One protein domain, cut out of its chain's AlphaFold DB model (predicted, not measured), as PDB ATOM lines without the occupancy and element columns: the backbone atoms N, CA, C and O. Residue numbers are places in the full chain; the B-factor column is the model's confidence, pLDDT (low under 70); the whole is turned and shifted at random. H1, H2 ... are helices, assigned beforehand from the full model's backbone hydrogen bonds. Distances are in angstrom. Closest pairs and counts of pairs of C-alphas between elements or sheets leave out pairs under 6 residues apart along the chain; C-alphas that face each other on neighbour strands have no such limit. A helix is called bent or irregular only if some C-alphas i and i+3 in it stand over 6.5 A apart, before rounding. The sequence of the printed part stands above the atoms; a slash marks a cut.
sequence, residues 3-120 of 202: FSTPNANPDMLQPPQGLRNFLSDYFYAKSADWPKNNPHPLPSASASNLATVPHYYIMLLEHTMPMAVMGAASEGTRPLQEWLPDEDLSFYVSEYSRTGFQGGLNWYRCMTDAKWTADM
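What this domain is: This is residues 3 to 120 of the 202 residues of the protein "Alpha beta-hydrolase" of Lentinula edodes (UniProt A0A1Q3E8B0). Four helices make a small core, with H2 in the middle between H4 and H5, and H1 meeting one end of H2. From this core H6 runs out with H7 at its tip, where residues 114 to 120 stick out, while two long links take the short H3 far from the other helices. The printed part has 118 residues with seven named helices, H1 to H7 in chain order, and no named strand. The class is all helix, though under half of the residues, 58 of 118, are in named elements. The whole is compact, with a radius of gyration of the C-alphas of 15.6 A and spans of 42 by 36 by 27 A.

How they stand to each other: H1, residues 8 to 13, and H2, residues 19 to 29, only just touch, and only at the corner, with 3 pairs of C-alphas within 8 A; the closest C-alphas, of Leu 13 and Leu 19, are 6.5 A apart. H3, residues 47 to 50, touches no helix. H4, residues 65 to 69, touches H2, the closest C-alphas being those of Asp 25 and Val 69 at 5.6 A. H4 also touches H1, with the C-alphas of Met 12 and Pro 66 closest at 6.2 A. H5, residues 86 to 99, touches H2 at a steep tilt of 62 degrees, opposite ways; the C-alphas of Arg 20 and Val 93 are closest at 5.9 A. H6, residues 102 to 112, meets H5 only through their link. H6 and H1 only just touch, with 3 pairs of C-alphas within 8 A, the closest being Asn 9 and Gln 102 at 5.5 A; their tilt is a shallow 20 degrees, opposite ways. H7, residues 114 to 120, stands free and is about perpendicular to H6, at 76 degrees. These two only just touch, and only at the corner, with 3 pairs of C-alphas within 8 A; those of Cys 110 and Trp 116 are closest at 5.4 A. Every O i to N i+4 pair is within hydrogen-bond range in H1, H2, H4 and H5, against 5 of 7 in H6 and 1 of 3 in H7, which has 2 of 4 O i to N i+3 pairs within range; H3 is too short for an O i to N i+4 pair.

Where its parts are: H1 begins at C-alpha 8, (-4.645, 51.510, 77.938). From first to last C-alpha H2 measures 15.1 A, H5 19.9 A and H6 15.2 A. H7 is irregular, but only just, with C-alphas 116 and 119 6.9 A apart, and ends at C-alpha 120, (-2.441, 39.029, 55.709).

The domain as a whole: The C-alphas of Thr 77 and Asp 119 are the two farthest apart, at 45.9 A. The printed part has no cut. The links H2 to H3, H3 to H4 and H4 to H5 are long. The mean pLDDT of the printed part is 95.1, and no printed residue is under 70.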
ATOM      1  N   PHE A   3      -7.495  47.794  74.374       96.81
ATOM      2  CA  PHE A   3      -6.029  47.672  74.312       96.81
ATOM      3  C   PHE A   3      -5.359  48.430  73.154       96.81
ATOM      4  O   PHE A   3      -4.165  48.711  73.225       96.81
ATOM      5  N   SER A   4      -6.109  48.829  72.125       96.38
ATOM      6  CA  SER A   4      -5.584  49.668  71.040       96.38
ATOM      7  C   SER A   4      -5.624  51.168  71.362       96.38
ATOM      8  O   SER A   4      -5.038  51.967  70.632       96.38
ATOM      9  N   THR A   5      -6.301  51.576  72.440       96.00
ATOM     10  CA  THR A   5      -6.440  52.992  72.816       96.00
ATOM     11  C   THR A   5      -5.113  53.582  73.324       96.00
ATOM     12  O   THR A   5      -4.217  52.848  73.761       96.00
ATOM     13  N   PRO A   6      -4.944  54.917  73.271       96.19
ATOM     14  CA  PRO A   6      -3.781  55.573  73.870       96.19
ATOM     15  C   PRO A   6      -3.751  55.462  75.404       96.19
ATOM     16  O   PRO A   6      -2.665  55.439  75.979       96.19
ATOM     17  N   ASN A   7      -4.915  55.334  76.056       97.19
ATOM     18  CA  ASN A   7      -5.029  55.325  77.519       97.19
ATOM     19  C   ASN A   7      -4.770  53.948  78.151       97.19
ATOM     20  O   ASN A   7      -4.395  53.882  79.314       97.19
ATOM     21  N   ALA A   8      -4.840  52.853  77.385       97.88
ATOM     22  CA  ALA A   8      -4.645  51.510  77.938       97.88
ATOM     23  C   ALA A   8      -3.310  51.329  78.688       97.88
ATOM     24  O   ALA A   8      -3.275  50.656  79.715       97.88
ATOM     25  N   ASN A   9      -2.218  51.934  78.202       98.38
ATOM     26  CA  ASN A   9      -0.921  51.861  78.879       98.38
ATOM     27  C   ASN A   9      -0.905  52.615  80.220       98.38
ATOM     28  O   ASN A   9      -0.584  51.976  81.221       98.38
ATOM     29  N   PRO A  10      -1.201  53.931  80.283       98.12
ATOM     30  CA  PRO A  10      -1.225  54.633  81.563       98.12
ATOM     31  C   PRO A  10      -2.245  54.034  82.541       98.12
ATOM     32  O   PRO A  10      -1.899  53.879  83.709       98.12
ATOM     33  N   ASP A  11      -3.418  53.594  82.073       98.25
ATOM     34  CA  ASP A  11      -4.433  52.950  82.918       98.25
ATOM     35  C   ASP A  11      -3.891  51.677  83.596       98.25
ATOM     36  O   ASP A  11      -4.055  51.487  84.800       98.25
ATOM     37  N   MET A  12      -3.216  50.803  82.840       98.50
ATOM     38  CA  MET A  12      -2.655  49.546  83.360       98.50
ATOM     39  C   MET A  12      -1.372  49.741  84.177       98.50
ATOM     40  O   MET A  12      -1.064  48.910  85.029       98.50
ATOM     41  N   LEU A  13      -0.608  50.808  83.915       98.00
ATOM     42  CA  LEU A  13       0.642  51.103  84.620       98.00
ATOM     43  C   LEU A  13       0.409  51.836  85.948       98.00
ATOM     44  O   LEU A  13       1.180  51.658  86.888       98.00
ATOM     45  N   GLN A  14      -0.657  52.634  86.036       97.69
ATOM     46  CA  GLN A  14      -1.063  53.361  87.243       97.69
ATOM     47  C   GLN A  14      -2.490  52.978  87.677       97.69
ATOM     48  O   GLN A  14      -3.358  53.848  87.797       97.69
ATOM     49  N   PRO A  15      -2.765  51.683  87.916       97.88
ATOM     50  CA  PRO A  15      -4.101  51.238  88.271       97.88
ATOM     51  C   PRO A  15      -4.456  51.704  89.694       97.88
ATOM     52  O   PRO A  15      -3.584  51.713  90.570       97.88
ATOM     53  N   PRO A  16      -5.729  52.032  89.978       95.94
ATOM     54  CA  PRO A  16      -6.148  52.537  91.289       95.94
ATOM     55  C   PRO A  16      -5.900  51.541  92.433       95.94
ATOM     56  O   PRO A  16      -5.647  51.957  93.560       95.94
ATOM     57  N   GLN A  17      -5.917  50.234  92.153       96.50
ATOM     58  CA  GLN A  17      -5.598  49.187  93.131       96.50
ATOM     59  C   GLN A  17      -4.088  48.962  93.349       96.50
ATOM     60  O   GLN A  17      -3.707  48.141  94.183       96.50
ATOM     61  N   GLY A  18      -3.219  49.662  92.612       98.19
ATOM     62  CA  GLY A  18      -1.776  49.416  92.573       98.19
ATOM     63  C   GLY A  18      -1.392  48.250  91.655       98.19
ATOM     64  O   GLY A  18      -2.143  47.289  91.484       98.19
ATOM     65  N   LEU A  19      -0.207  48.333  91.038       98.31
ATOM     66  CA  LEU A  19       0.212  47.421  89.964       98.31
ATOM     67  C   LEU A  19       0.240  45.946  90.391       98.31
ATOM     68  O   LEU A  19      -0.185  45.087  89.624       98.31
ATOM     69  N   ARG A  20       0.685  45.646  91.619       98.00
ATOM     70  CA  ARG A  20       0.696  44.270  92.145       98.00
ATOM     71  C   ARG A  20      -0.707  43.671  92.210       98.00
ATOM     72  O   ARG A  20      -0.909  42.572  91.708       98.00
ATOM     73  N   ASN A  21      -1.662  44.392  92.796       97.81
ATOM     74  CA  ASN A  21      -3.031  43.897  92.937       97.81
ATOM     75  C   ASN A  21      -3.717  43.799  91.575       97.81
ATOM     76  O   ASN A  21      -4.390  42.812  91.312       97.81
ATOM     77  N   PHE A  22      -3.482  44.767  90.682       98.50
ATOM     78  CA  PHE A  22      -3.966  44.679  89.307       98.50
ATOM     79  C   PHE A  22      -3.448  43.422  88.599       98.50
ATOM     80  O   PHE A  22      -4.244  42.700  88.014       98.50
ATOM     81  N   LEU A  23      -2.144  43.139  88.655       98.25
ATOM     82  CA  LEU A  23      -1.592  41.943  88.015       98.25
ATOM     83  C   LEU A  23      -2.116  40.661  88.669       98.25
ATOM     84  O   LEU A  23      -2.497  39.749  87.947       98.25
ATOM     85  N   SER A  24      -2.214  40.619  90.000       97.69
ATOM     86  CA  SER A  24      -2.834  39.507  90.735       97.69
ATOM     87  C   SER A  24      -4.253  39.223  90.232       97.69
ATOM     88  O   SER A  24      -4.558  38.108  89.816       97.69
ATOM     89  N   ASP A  25      -5.100  40.252  90.187       97.56
ATOM     90  CA  ASP A  25      -6.463  40.176  89.664       97.56
ATOM     91  C   ASP A  25      -6.502  39.773  88.181       97.56
ATOM     92  O   ASP A  25      -7.335  38.968  87.771       97.56
ATOM     93  N   TYR A  26      -5.591  40.310  87.367       97.94
ATOM     94  CA  TYR A  26      -5.521  40.050  85.931       97.94
ATOM     95  C   TYR A  26      -5.129  38.604  85.613       97.94
ATOM     96  O   TYR A  26      -5.732  37.990  84.730       97.94
ATOM     97  N   PHE A  27      -4.136  38.060  86.323       97.88
ATOM     98  CA  PHE A  27      -3.752  36.654  86.210       97.88
ATOM     99  C   PHE A  27      -4.892  35.754  86.691       97.88
ATOM    100  O   PHE A  27      -5.303  34.864  85.946       97.88
ATOM    101  N   TYR A  28      -5.455  36.043  87.868       97.25
ATOM    102  CA  TYR A  28      -6.515  35.236  88.467       97.25
ATOM    103  C   TYR A  28      -7.788  35.195  87.626       97.25
ATOM    104  O   TYR A  28      -8.298  34.122  87.340       97.25
ATOM    105  N   ALA A  29      -8.282  36.345  87.153       96.75
ATOM    106  CA  ALA A  29      -9.511  36.409  86.359       96.75
ATOM    107  C   ALA A  29      -9.454  35.534  85.095       96.75
ATOM    108  O   ALA A  29     -10.485  35.165  84.545       96.75
ATOM    109  N   LYS A  30      -8.256  35.202  84.610       96.88
ATOM    110  CA  LYS A  30      -8.042  34.395  83.406       96.88
ATOM    111  C   LYS A  30      -7.648  32.943  83.705       96.88
ATOM    112  O   LYS A  30      -7.478  32.188  82.755       96.88
ATOM    113  N   SER A  31      -7.499  32.549  84.970       97.00
ATOM    114  CA  SER A  31      -7.152  31.175  85.347       97.00
ATOM    115  C   SER A  31      -8.383  30.277  85.488       97.00
ATOM    116  O   SER A  31      -9.526  30.748  85.453       97.00
ATOM    117  N   ALA A  32      -8.160  28.974  85.668       96.25
ATOM    118  CA  ALA A  32      -9.223  28.028  86.001       96.25
ATOM    119  C   ALA A  32      -9.863  28.287  87.372       96.25
ATOM    120  O   ALA A  32     -11.011  27.904  87.593       96.25
ATOM    121  N   ASP A  33      -9.141  28.946  88.280       95.06
ATOM    122  CA  ASP A  33      -9.592  29.167  89.655       95.06
ATOM    123  C   ASP A  33     -10.668  30.251  89.769       95.06
ATOM    124  O   ASP A  33     -11.372  30.317  90.781       95.06
ATOM    125  N   TRP A  34     -10.833  31.099  88.746       95.19
ATOM    126  CA  TRP A  34     -11.898  32.093  88.759       95.19
ATOM    127  C   TRP A  34     -13.243  31.447  88.402       95.19
ATOM    128  O   TRP A  34     -13.460  31.062  87.250       95.19
ATOM    129  N   PRO A  35     -14.212  31.377  89.336       90.56
ATOM    130  CA  PRO A  35     -15.429  30.575  89.167       90.56
ATOM    131  C   PRO A  35     -16.355  31.070  88.047       90.56
ATOM    132  O   PRO A  35     -17.282  30.367  87.646       90.56
ATOM    133  N   LYS A  36     -16.131  32.287  87.537       92.56
ATOM    134  CA  LYS A  36     -16.884  32.865  86.417       92.56
ATOM    135  C   LYS A  36     -16.396  32.360  85.050       92.56
ATOM    136  O   LYS A  36     -17.075  32.584  84.046       92.56
ATOM    137  N   ASN A  37     -15.264  31.657  84.991       95.31
ATOM    138  CA  ASN A  37     -14.773  31.045  83.762       95.31
ATOM    139  C   ASN A  37     -15.516  29.739  83.469       95.31
ATOM    140  O   ASN A  37     -15.178  28.663  83.952       95.31
ATOM    141  N   ASN A  38     -16.534  29.856  82.616       94.75
ATOM    142  CA  ASN A  38     -17.268  28.733  82.038       94.75
ATOM    143  C   ASN A  38     -17.287  28.821  80.499       94.75
ATOM    144  O   ASN A  38     -18.332  29.152  79.920       94.75
ATOM    145  N   PRO A  39     -16.144  28.608  79.823       96.25
ATOM    146  CA  PRO A  39     -16.064  28.733  78.376       96.25
ATOM    147  C   PRO A  39     -16.919  27.696  77.664       96.25
ATOM    148  O   PRO A  39     -16.986  26.530  78.048       96.25
ATOM    149  N   HIS A  40     -17.562  28.130  76.592       95.00
ATOM    150  CA  HIS A  40     -18.342  27.272  75.716       95.00
ATOM    151  C   HIS A  40     -18.425  27.901  74.322       95.00
ATOM    152  O   HIS A  40     -18.307  29.125  74.197       95.00
ATOM    153  N   PRO A  41     -18.655  27.099  73.267       95.62
ATOM    154  CA  PRO A  41     -18.869  27.626  71.930       95.62
ATOM    155  C   PRO A  41     -20.010  28.645  71.905       95.62
ATOM    156  O   PRO A  41     -21.139  28.361  72.310       95.62
ATOM    157  N   LEU A  42     -19.717  29.833  71.385       94.44
ATOM    158  CA  LEU A  42     -20.723  30.859  71.153       94.44
ATOM    159  C   LEU A  42     -21.457  30.581  69.828       94.44
ATOM    160  O   LEU A  42     -20.799  30.286  68.828       94.44
ATOM    161  N   PRO A  43     -22.793  30.747  69.752       93.56
ATOM    162  CA  PRO A  43     -23.533  30.498  68.509       93.56
ATOM    163  C   PRO A  43     -23.145  31.430  67.351       93.56
ATOM    164  O   PRO A  43     -23.246  31.066  66.183       93.56
ATOM    165  N   SER A  44     -22.760  32.668  67.664       93.94
ATOM    166  CA  SER A  44     -22.368  33.694  66.691       93.94
ATOM    167  C   SER A  44     -21.677  34.859  67.391       93.94
ATOM    168  O   SER A  44     -21.802  35.006  68.605       93.94
ATOM    169  N   ALA A  45     -21.031  35.740  66.624       93.50
ATOM    170  CA  ALA A  45     -20.403  36.963  67.133       93.50
ATOM    171  C   ALA A  45     -21.414  38.116  67.332       93.50
ATOM    172  O   ALA A  45     -21.071  39.289  67.200       93.50
ATOM    173  N   SER A  46     -22.686  37.794  67.590       95.38
ATOM    174  CA  SER A  46     -23.700  38.801  67.907       95.38
ATOM    175  C   SER A  46     -23.393  39.477  69.244       95.38
ATOM    176  O   SER A  46     -22.809  38.864  70.139       95.38
ATOM    177  N   ALA A  47     -23.829  40.727  69.407       92.50
ATOM    178  CA  ALA A  47     -23.608  41.475  70.642       92.50
ATOM    179  C   ALA A  47     -24.153  40.741  71.882       92.50
ATOM    180  O   ALA A  47     -23.491  40.729  72.913       92.50
ATOM    181  N   SER A  48     -25.313  40.080  71.772       94.81
ATOM    182  CA  SER A  48     -25.912  39.317  72.876       94.81
ATOM    183  C   SER A  48     -25.072  38.111  73.292       94.81
ATOM    184  O   SER A  48     -24.963  37.841  74.480       94.81
ATOM    185  N   ASN A  49     -24.461  37.408  72.334       94.31
ATOM    186  CA  ASN A  49     -23.605  36.259  72.631       94.31
ATOM    187  C   ASN A  49     -22.238  36.704  73.156       94.31
ATOM    188  O   ASN A  49     -21.699  36.095  74.067       94.31
ATOM    189  N   LEU A  50     -21.671  37.782  72.612       92.25
ATOM    190  CA  LEU A  50     -20.412  38.322  73.125       92.25
ATOM    191  C   LEU A  50     -20.582  38.880  74.545       92.25
ATOM    192  O   LEU A  50     -19.684  38.736  75.364       92.25
ATOM    193  N   ALA A  51     -21.744  39.444  74.880       92.62
ATOM    194  CA  ALA A  51     -22.019  39.957  76.220       92.62
ATOM    195  C   ALA A  51     -22.005  38.884  77.331       92.62
ATOM    196  O   ALA A  51     -21.946  39.249  78.501       92.62
ATOM    197  N   THR A  52     -22.051  37.585  76.998       92.25
ATOM    198  CA  THR A  52     -21.920  36.498  77.986       92.25
ATOM    199  C   THR A  52     -20.467  36.121  78.279       92.25
ATOM    200  O   THR A  52     -20.214  35.344  79.197       92.25
ATOM    201  N   VAL A  53     -19.512  36.635  77.501       93.88
ATOM    202  CA  VAL A  53     -18.075  36.437  77.723       93.88
ATOM    203  C   VAL A  53     -17.611  37.374  78.848       93.88
ATOM    204  O   VAL A  53     -18.093  38.507  78.930       93.88
ATOM    205  N   PRO A  54     -16.658  36.962  79.703       95.38
ATOM    206  CA  PRO A  54     -16.150  37.804  80.774       95.38
ATOM    207  C   PRO A  54     -15.686  39.199  80.352       95.38
ATOM    208  O   PRO A  54     -15.130  39.407  79.269       95.38
ATOM    209  N   HIS A  55     -15.814  40.154  81.275       94.94
ATOM    210  CA  HIS A  55     -15.486  41.559  81.022       94.94
ATOM    211  C   HIS A  55     -14.005  41.845  80.753       94.94
ATOM    212  O   HIS A  55     -13.678  42.900  80.210       94.94
ATOM    213  N   TYR A  56     -13.108  40.900  81.040       94.31
ATOM    214  CA  TYR A  56     -11.710  40.997  80.617       94.31
ATOM    215  C   TYR A  56     -11.509  40.752  79.105       94.31
ATOM    216  O   TYR A  56     -10.417  41.005  78.592       94.31
ATOM    217  N   TYR A  57     -12.532  40.266  78.389       93.69
ATOM    218  CA  TYR A  57     -12.585  40.209  76.923       93.69
ATOM    219  C   TYR A  57     -13.625  41.183  76.354       93.69
ATOM    220  O   TYR A  57     -13.302  41.951  75.448       93.69
ATOM    221  N   ILE A  58     -14.847  41.196  76.904       93.94
ATOM    222  CA  ILE A  58     -15.938  42.086  76.475       93.94
ATOM    223  C   ILE A  58     -16.219  43.111  77.574       93.94
ATOM    224  O   ILE A  58     -17.089  42.955  78.432       93.94
ATOM    225  N   MET A  59     -15.404  44.161  77.559       94.38
ATOM    226  CA  MET A  59     -15.359  45.189  78.594       94.38
ATOM    227  C   MET A  59     -16.574  46.120  78.542       94.38
ATOM    228  O   MET A  59     -17.036  46.500  77.464       94.38
ATOM    229  N   LEU A  60     -17.060  46.522  79.718       94.44
ATOM    230  CA  LEU A  60     -18.050  47.592  79.841       94.44
ATOM    231  C   LEU A  60     -17.465  48.914  79.321       94.44
ATOM    232  O   LEU A  60     -16.283  49.180  79.512       94.44
ATOM    233  N   LEU A  61     -18.297  49.740  78.680       91.75
ATOM    234  CA  LEU A  61     -17.853  50.939  77.950       91.75
ATOM    235  C   LEU A  61     -17.002  51.898  78.798       91.75
ATOM    236  O   LEU A  61     -16.001  52.411  78.312       91.75
ATOM    237  N   GLU A  62     -17.393  52.100  80.056       93.62
ATOM    238  CA  GLU A  62     -16.754  53.044  80.984       93.62
ATOM    239  C   GLU A  62     -15.671  52.394  81.864       93.62
ATOM    240  O   GLU A  62     -15.156  53.024  82.785       93.62
ATOM    241  N   HIS A  63     -15.342  51.118  81.636       95.94
ATOM    242  CA  HIS A  63     -14.309  50.422  82.401       95.94
ATOM    243  C   HIS A  63     -12.950  50.489  81.709       95.94
ATOM    244  O   HIS A  63     -12.831  50.476  80.485       95.94
ATOM    245  N   THR A  64     -11.907  50.482  82.533       97.88
ATOM    246  CA  THR A  64     -10.541  50.146  82.128       97.88
ATOM    247  C   THR A  64     -10.259  48.671  82.416       97.88
ATOM    248  O   THR A  64     -11.003  48.016  83.152       97.88
ATOM    249  N   MET A  65      -9.161  48.120  81.885       98.06
ATOM    250  CA  MET A  65      -8.785  46.734  82.205       98.06
ATOM    251  C   MET A  65      -8.592  46.510  83.716       98.06
ATOM    252  O   MET A  65      -9.160  45.545  84.223       98.06
ATOM    253  N   PRO A  66      -7.904  47.395  84.468       98.25
ATOM    254  CA  PRO A  66      -7.852  47.284  85.925       98.25
ATOM    255  C   PRO A  66      -9.217  47.281  86.611       98.25
ATOM    256  O   PRO A  66      -9.386  46.548  87.578       98.25
ATOM    257  N   MET A  67     -10.195  48.053  86.125       97.94
ATOM    258  CA  MET A  67     -11.563  48.030  86.664       97.94
ATOM    259  C   MET A  67     -12.296  46.729  86.319       97.94
ATOM    260  O   MET A  67     -13.058  46.222  87.132       97.94
ATOM    261  N   ALA A  68     -12.061  46.170  85.128       96.88
ATOM    262  CA  ALA A  68     -12.741  44.967  84.649       96.88
ATOM    263  C   ALA A  68     -12.362  43.691  85.417       96.88
ATOM    264  O   ALA A  68     -13.181  42.778  85.498       96.88
ATOM    265  N   VAL A  69     -11.141  43.622  85.957       97.12
ATOM    266  CA  VAL A  69     -10.653  42.464  86.731       97.12
ATOM    267  C   VAL A  69     -10.622  42.711  88.239       97.12
ATOM    268  O   VAL A  69     -10.308  41.797  88.990       97.12
ATOM    269  N   MET A  70     -10.936  43.926  88.694       96.88
ATOM    270  CA  MET A  70     -10.757  44.338  90.086       96.88
ATOM    271  C   MET A  70     -11.414  43.371  91.078       96.88
ATOM    272  O   MET A  70     -12.613  43.110  91.002       96.88
ATOM    273  N   GLY A  71     -10.625  42.888  92.036       94.62
ATOM    274  CA  GLY A  71     -11.080  41.991  93.093       94.62
ATOM    275  C   GLY A  71     -11.232  40.530  92.674       94.62
ATOM    276  O   GLY A  71     -11.584  39.717  93.527       94.62
ATOM    277  N   ALA A  72     -10.946  40.163  91.417       94.81
ATOM    278  CA  ALA A  72     -11.073  38.786  90.941       94.81
ATOM    279  C   ALA A  72     -10.291  37.791  91.810       94.81
ATOM    280  O   ALA A  72     -10.833  36.742  92.156       94.81
ATOM    281  N   ALA A  73      -9.071  38.140  92.238       92.44
ATOM    282  CA  ALA A  73      -8.251  37.272  93.086       92.44
ATOM    283  C   ALA A  73      -8.845  37.036  94.486       92.44
ATOM    284  O   ALA A  73      -8.461  36.090  95.167       92.44
ATOM    285  N   SER A  74      -9.787  37.877  94.922       90.38
ATOM    286  CA  SER A  74     -10.486  37.724  96.204       90.38
ATOM    287  C   SER A  74     -11.764  36.885  96.101       90.38
ATOM    288  O   SER A  74     -12.365  36.575  97.126       90.38
ATOM    289  N   GLU A  75     -12.221  36.551  94.889       87.12
ATOM    290  CA  GLU A  75     -13.500  35.861  94.675       87.12
ATOM    291  C   GLU A  75     -13.400  34.336  94.721       87.12
ATOM    292  O   GLU A  75     -14.412  33.676  94.956       87.12
ATOM    293  N   GLY A  76     -12.232  33.760  94.447       77.81
ATOM    294  CA  GLY A  76     -12.110  32.309  94.387       77.81
ATOM    295  C   GLY A  76     -11.470  31.690  95.625       77.81
ATOM    296  O   GLY A  76     -11.029  32.356  96.561       77.81
ATOM    297  N   THR A  77     -11.514  30.362  95.658       75.50
ATOM    298  CA  THR A  77     -11.210  29.564  96.853       75.50
ATOM    299  C   THR A  77      -9.812  28.966  96.839       75.50
ATOM    300  O   THR A  77      -9.330  28.531  97.883       75.50
ATOM    301  N   ARG A  78      -9.177  28.904  95.663       84.88
ATOM    302  CA  ARG A  78      -7.802  28.427  95.505       84.88
ATOM    303  C   ARG A  78      -6.829  29.607  95.490       84.88
ATOM    304  O   ARG A  78      -7.116  30.595  94.805       84.88
ATOM    305  N   PRO A  79      -5.712  29.535  96.237       83.12
ATOM    306  CA  PRO A  79      -4.722  30.600  96.259       83.12
ATOM    307  C   PRO A  79      -3.995  30.683  94.915       83.12
ATOM    308  O   PRO A  79      -3.475  29.682  94.428       83.12
ATOM    309  N   LEU A  80      -3.874  31.896  94.372       88.44
ATOM    310  CA  LEU A  80      -3.067  32.192  93.178       88.44
ATOM    311  C   LEU A  80      -1.622  31.661  93.305       88.44
ATOM    312  O   LEU A  80      -1.006  31.267  92.319       88.44
ATOM    313  N   GLN A  81      -1.106  31.601  94.534       91.94
ATOM    314  CA  GLN A  81       0.252  31.176  94.870       91.94
ATOM    315  C   GLN A  81       0.556  29.704  94.555       91.94
ATOM    316  O   GLN A  81       1.729  29.342  94.553       91.94
ATOM    317  N   GLU A  82      -0.449  28.855  94.302       93.31
ATOM    318  CA  GLU A  82      -0.210  27.450  93.935       93.31
ATOM    319  C   GLU A  82       0.483  27.306  92.571       93.31
ATOM    320  O   GLU A  82       1.288  26.394  92.393       93.31
ATOM    321  N   TRP A  83       0.201  28.206  91.625       95.19
ATOM    322  CA  TRP A  83       0.762  28.172  90.266       95.19
ATOM    323  C   TRP A  83       1.412  29.491  89.830       95.19
ATOM    324  O   TRP A  83       2.156  29.508  88.850       95.19
ATOM    325  N   LEU A  84       1.177  30.583  90.565       96.62
ATOM    326  CA  LEU A  84       1.885  31.853  90.420       96.62
ATOM    327  C   LEU A  84       2.403  32.325  91.791       96.62
ATOM    328  O   LEU A  84       1.759  33.143  92.458       96.62
ATOM    329  N   PRO A  85       3.562  31.805  92.236       96.56
ATOM    330  CA  PRO A  85       4.210  32.220  93.473       96.56
ATOM    331  C   PRO A  85       4.428  33.735  93.572       96.56
ATOM    332  O   PRO A  85       4.564  34.451  92.575       96.56
ATOM    333  N   ASP A  86       4.534  34.236  94.803       96.38
ATOM    334  CA  ASP A  86       4.716  35.670  95.057       96.38
ATOM    335  C   ASP A  86       5.988  36.245  94.418       96.38
ATOM    336  O   ASP A  86       6.007  37.432  94.074       96.38
ATOM    337  N   GLU A  87       7.041  35.439  94.265       98.06
ATOM    338  CA  GLU A  87       8.286  35.822  93.592       98.06
ATOM    339  C   GLU A  87       8.089  36.030  92.086       98.06
ATOM    340  O   GLU A  87       8.522  37.058  91.560       98.06
ATOM    341  N   ASP A  88       7.334  35.152  91.426       98.19
ATOM    342  CA  ASP A  88       7.003  35.264  90.005       98.19
ATOM    343  C   ASP A  88       6.101  36.474  89.750       98.19
ATOM    344  O   ASP A  88       6.375  37.295  88.872       98.19
ATOM    345  N   LEU A  89       5.068  36.674  90.579       98.25
ATOM    346  CA  LEU A  89       4.245  37.883  90.505       98.25
ATOM    347  C   LEU A  89       5.089  39.150  90.725       98.25
ATOM    348  O   LEU A  89       4.899  40.156  90.036       98.25
ATOM    349  N   SER A  90       6.049  39.119  91.654       98.50
ATOM    350  CA  SER A  90       6.960  40.248  91.896       98.50
ATOM    351  C   SER A  90       7.869  40.523  90.700       98.50
ATOM    352  O   SER A  90       8.121  41.690  90.388       98.50
ATOM    353  N   PHE A  91       8.309  39.479  89.996       98.69
ATOM    354  CA  PHE A  91       9.051  39.613  88.749       98.69
ATOM    355  C   PHE A  91       8.216  40.339  87.684       98.69
ATOM    356  O   PHE A  91       8.671  41.346  87.138       98.69
ATOM    357  N   TYR A  92       6.961  39.926  87.459       98.56
ATOM    358  CA  TYR A  92       6.059  40.622  86.528       98.56
ATOM    359  C   TYR A  92       5.836  42.089  86.912       98.56
ATOM    360  O   TYR A  92       5.901  42.969  86.051       98.56
ATOM    361  N   VAL A  93       5.610  42.377  88.198       98.69
ATOM    362  CA  VAL A  93       5.457  43.753  88.698       98.69
ATOM    363  C   VAL A  93       6.704  44.584  88.402       98.69
ATOM    364  O   VAL A  93       6.578  45.706  87.909       98.69
ATOM    365  N   SER A  94       7.897  44.052  88.676       98.75
ATOM    366  CA  SER A  94       9.169  44.737  88.419       98.75
ATOM    367  C   SER A  94       9.346  45.046  86.931       98.75
ATOM    368  O   SER A  94       9.612  46.191  86.553       98.75
ATOM    369  N   GLU A  95       9.132  44.055  86.067       98.75
ATOM    370  CA  GLU A  95       9.353  44.205  84.629       98.75
ATOM    371  C   GLU A  95       8.344  45.146  83.971       98.75
ATOM    372  O   GLU A  95       8.741  46.016  83.188       98.75
ATOM    373  N   TYR A  96       7.058  45.062  84.327       98.56
ATOM    374  CA  TYR A  96       6.058  46.004  83.818       98.56
ATOM    375  C   TYR A  96       6.204  47.408  84.412       98.56
ATOM    376  O   TYR A  96       5.938  48.377  83.703       98.56
ATOM    377  N   SER A  97       6.707  47.558  85.643       98.31
ATOM    378  CA  SER A  97       7.074  48.880  86.185       98.31
ATOM    379  C   SER A  97       8.202  49.527  85.381       98.31
ATOM    380  O   SER A  97       8.183  50.732  85.135       98.31
ATOM    381  N   ARG A  98       9.191  48.728  84.957       98.44
ATOM    382  CA  ARG A  98      10.364  49.192  84.205       98.44
ATOM    383  C   ARG A  98      10.049  49.499  82.741       98.44
ATOM    384  O   ARG A  98      10.607  50.438  82.182       98.44
ATOM    385  N   THR A  99       9.214  48.681  82.103       98.25
ATOM    386  CA  THR A  99       9.001  48.714  80.642       98.25
ATOM    387  C   THR A  99       7.659  49.309  80.220       98.25
ATOM    388  O   THR A  99       7.523  49.774  79.086       98.25
ATOM    389  N   GLY A 100       6.673  49.326  81.119       98.25
ATOM    390  CA  GLY A 100       5.279  49.594  80.784       98.25
ATOM    391  C   GLY A 100       4.645  48.489  79.931       98.25
ATOM    392  O   GLY A 100       5.260  47.485  79.582       98.25
ATOM    393  N   PHE A 101       3.387  48.694  79.546       98.56
ATOM    394  CA  PHE A 101       2.626  47.755  78.711       98.56
ATOM    395  C   PHE A 101       2.645  48.130  77.225       98.56
ATOM    396  O   PHE A 101       2.227  47.342  76.377       98.56
ATOM    397  N   GLN A 102       3.137  49.326  76.884       98.12
ATOM    398  CA  GLN A 102       3.027  49.919  75.550       98.12
ATOM    399  C   GLN A 102       3.565  49.016  74.430       98.12
ATOM    400  O   GLN A 102       2.934  48.927  73.377       98.12
ATOM    401  N   GLY A 103       4.693  48.334  74.657       97.56
ATOM    402  CA  GLY A 103       5.276  47.404  73.686       97.56
ATOM    403  C   GLY A 103       4.338  46.241  73.351       97.56
ATOM    404  O   GLY A 103       4.093  45.971  72.178       97.56
ATOM    405  N   GLY A 104       3.744  45.613  74.370       97.56
ATOM    406  CA  GLY A 104       2.734  44.567  74.187       97.56
ATOM    407  C   GLY A 104       1.439  45.106  73.573       97.56
ATOM    408  O   GLY A 104       0.892  44.514  72.649       97.56
ATOM    409  N   LEU A 105       0.983  46.283  74.012       98.19
ATOM    410  CA  LEU A 105      -0.246  46.913  73.514       98.19
ATOM    411  C   LEU A 105      -0.173  47.295  72.025       98.19
ATOM    412  O   LEU A 105      -1.193  47.316  71.338       98.19
ATOM    413  N   ASN A 106       1.025  47.546  71.487       97.25
ATOM    414  CA  ASN A 106       1.207  47.812  70.058       97.25
ATOM    415  C   ASN A 106       0.783  46.637  69.164       97.25
ATOM    416  O   ASN A 106       0.331  46.887  68.049       97.25
ATOM    417  N   TRP A 107       0.840  45.390  69.643       96.38
ATOM    418  CA  TRP A 107       0.335  44.241  68.884       96.38
ATOM    419  C   TRP A 107      -1.161  44.375  68.585       96.38
ATOM    420  O   TRP A 107      -1.580  44.199  67.444       96.38
ATOM    421  N   TYR A 108      -1.958  44.792  69.573       95.88
ATOM    422  CA  TYR A 108      -3.390  45.038  69.383       95.88
ATOM    423  C   TYR A 108      -3.650  46.171  68.391       95.88
ATOM    424  O   TYR A 108      -4.547  46.063  67.558       95.88
ATOM    425  N   ARG A 109      -2.833  47.232  68.417       95.00
ATOM    426  CA  ARG A 109      -2.938  48.343  67.457       95.00
ATOM    427  C   ARG A 109      -2.701  47.864  66.029       95.00
ATOM    428  O   ARG A 109      -3.501  48.195  65.160       95.00
ATOM    429  N   CYS A 110      -1.682  47.030  65.816       94.44
ATOM    430  CA  CYS A 110      -1.438  46.396  64.523       94.44
ATOM    431  C   CYS A 110      -2.618  45.513  64.091       94.44
ATOM    432  O   CYS A 110      -3.032  45.586  62.943       94.44
ATOM    433  N   MET A 111      -3.205  44.727  64.997       92.06
ATOM    434  CA  MET A 111      -4.348  43.859  64.671       92.06
ATOM    435  C   MET A 111      -5.637  44.627  64.345       92.06
ATOM    436  O   MET A 111      -6.463  44.134  63.583       92.06
ATOM    437  N   THR A 112      -5.844  45.809  64.930       91.94
ATOM    438  CA  THR A 112      -7.069  46.605  64.721       91.94
ATOM    439  C   THR A 112      -6.976  47.626  63.592       91.94
ATOM    440  O   THR A 112      -7.992  48.202  63.210       91.94
ATOM    441  N   ASP A 113      -5.778  47.879  63.076       92.06
ATOM    442  CA  ASP A 113      -5.559  48.803  61.970       92.06
ATOM    443  C   ASP A 113      -5.519  48.023  60.647       92.06
ATOM    444  O   ASP A 113      -4.687  47.135  60.429       92.06
ATOM    445  N   ALA A 114      -6.435  48.370  59.741       91.00
ATOM    446  CA  ALA A 114      -6.559  47.739  58.430       91.00
ATOM    447  C   ALA A 114      -5.261  47.826  57.611       91.00
ATOM    448  O   ALA A 114      -4.970  46.926  56.827       91.00
ATOM    449  N   LYS A 115      -4.451  48.872  57.816       91.62
ATOM    450  CA  LYS A 115      -3.171  49.040  57.124       91.62
ATOM    451  C   LYS A 115      -2.202  47.900  57.433       91.62
ATOM    452  O   LYS A 115      -1.544  47.408  56.527       91.62
ATOM    453  N   TRP A 116      -2.104  47.498  58.700       87.38
ATOM    454  CA  TRP A 116      -1.150  46.476  59.143       87.38
ATOM    455  C   TRP A 116      -1.673  45.051  58.950       87.38
ATOM    456  O   TRP A 116      -0.892  44.105  58.940       87.38
ATOM    457  N   THR A 117      -2.985  44.890  58.764       90.75
ATOM    458  CA  THR A 117      -3.615  43.586  58.514       90.75
ATOM    459  C   THR A 117      -3.849  43.291  57.032       90.75
ATOM    460  O   THR A 117      -4.066  42.132  56.685       90.75
ATOM    461  N   ALA A 118      -3.762  44.289  56.145       92.06
ATOM    462  CA  ALA A 118      -3.988  44.119  54.708       92.06
ATOM    463  C   ALA A 118      -3.083  43.044  54.083       92.06
ATOM    464  O   ALA A 118      -3.570  42.193  53.341       92.06
ATOM    465  N   ASP A 119      -1.799  43.011  54.446       89.44
ATOM    466  CA  ASP A 119      -0.839  42.037  53.907       89.44
ATOM    467  C   ASP A 119      -1.213  40.586  54.252       89.44
ATOM    468  O   ASP A 119      -0.898  39.661  53.503       89.44
ATOM    469  N   MET A 120      -1.958  40.365  55.345       90.06
ATOM    470  CA  MET A 120      -2.441  39.029  55.709       90.06
ATOM    471  C   MET A 120      -3.447  38.477  54.695       90.06
ATOM    472  O   MET A 120      -3.586  37.259  54.572       90.06
TER     473      MET A 120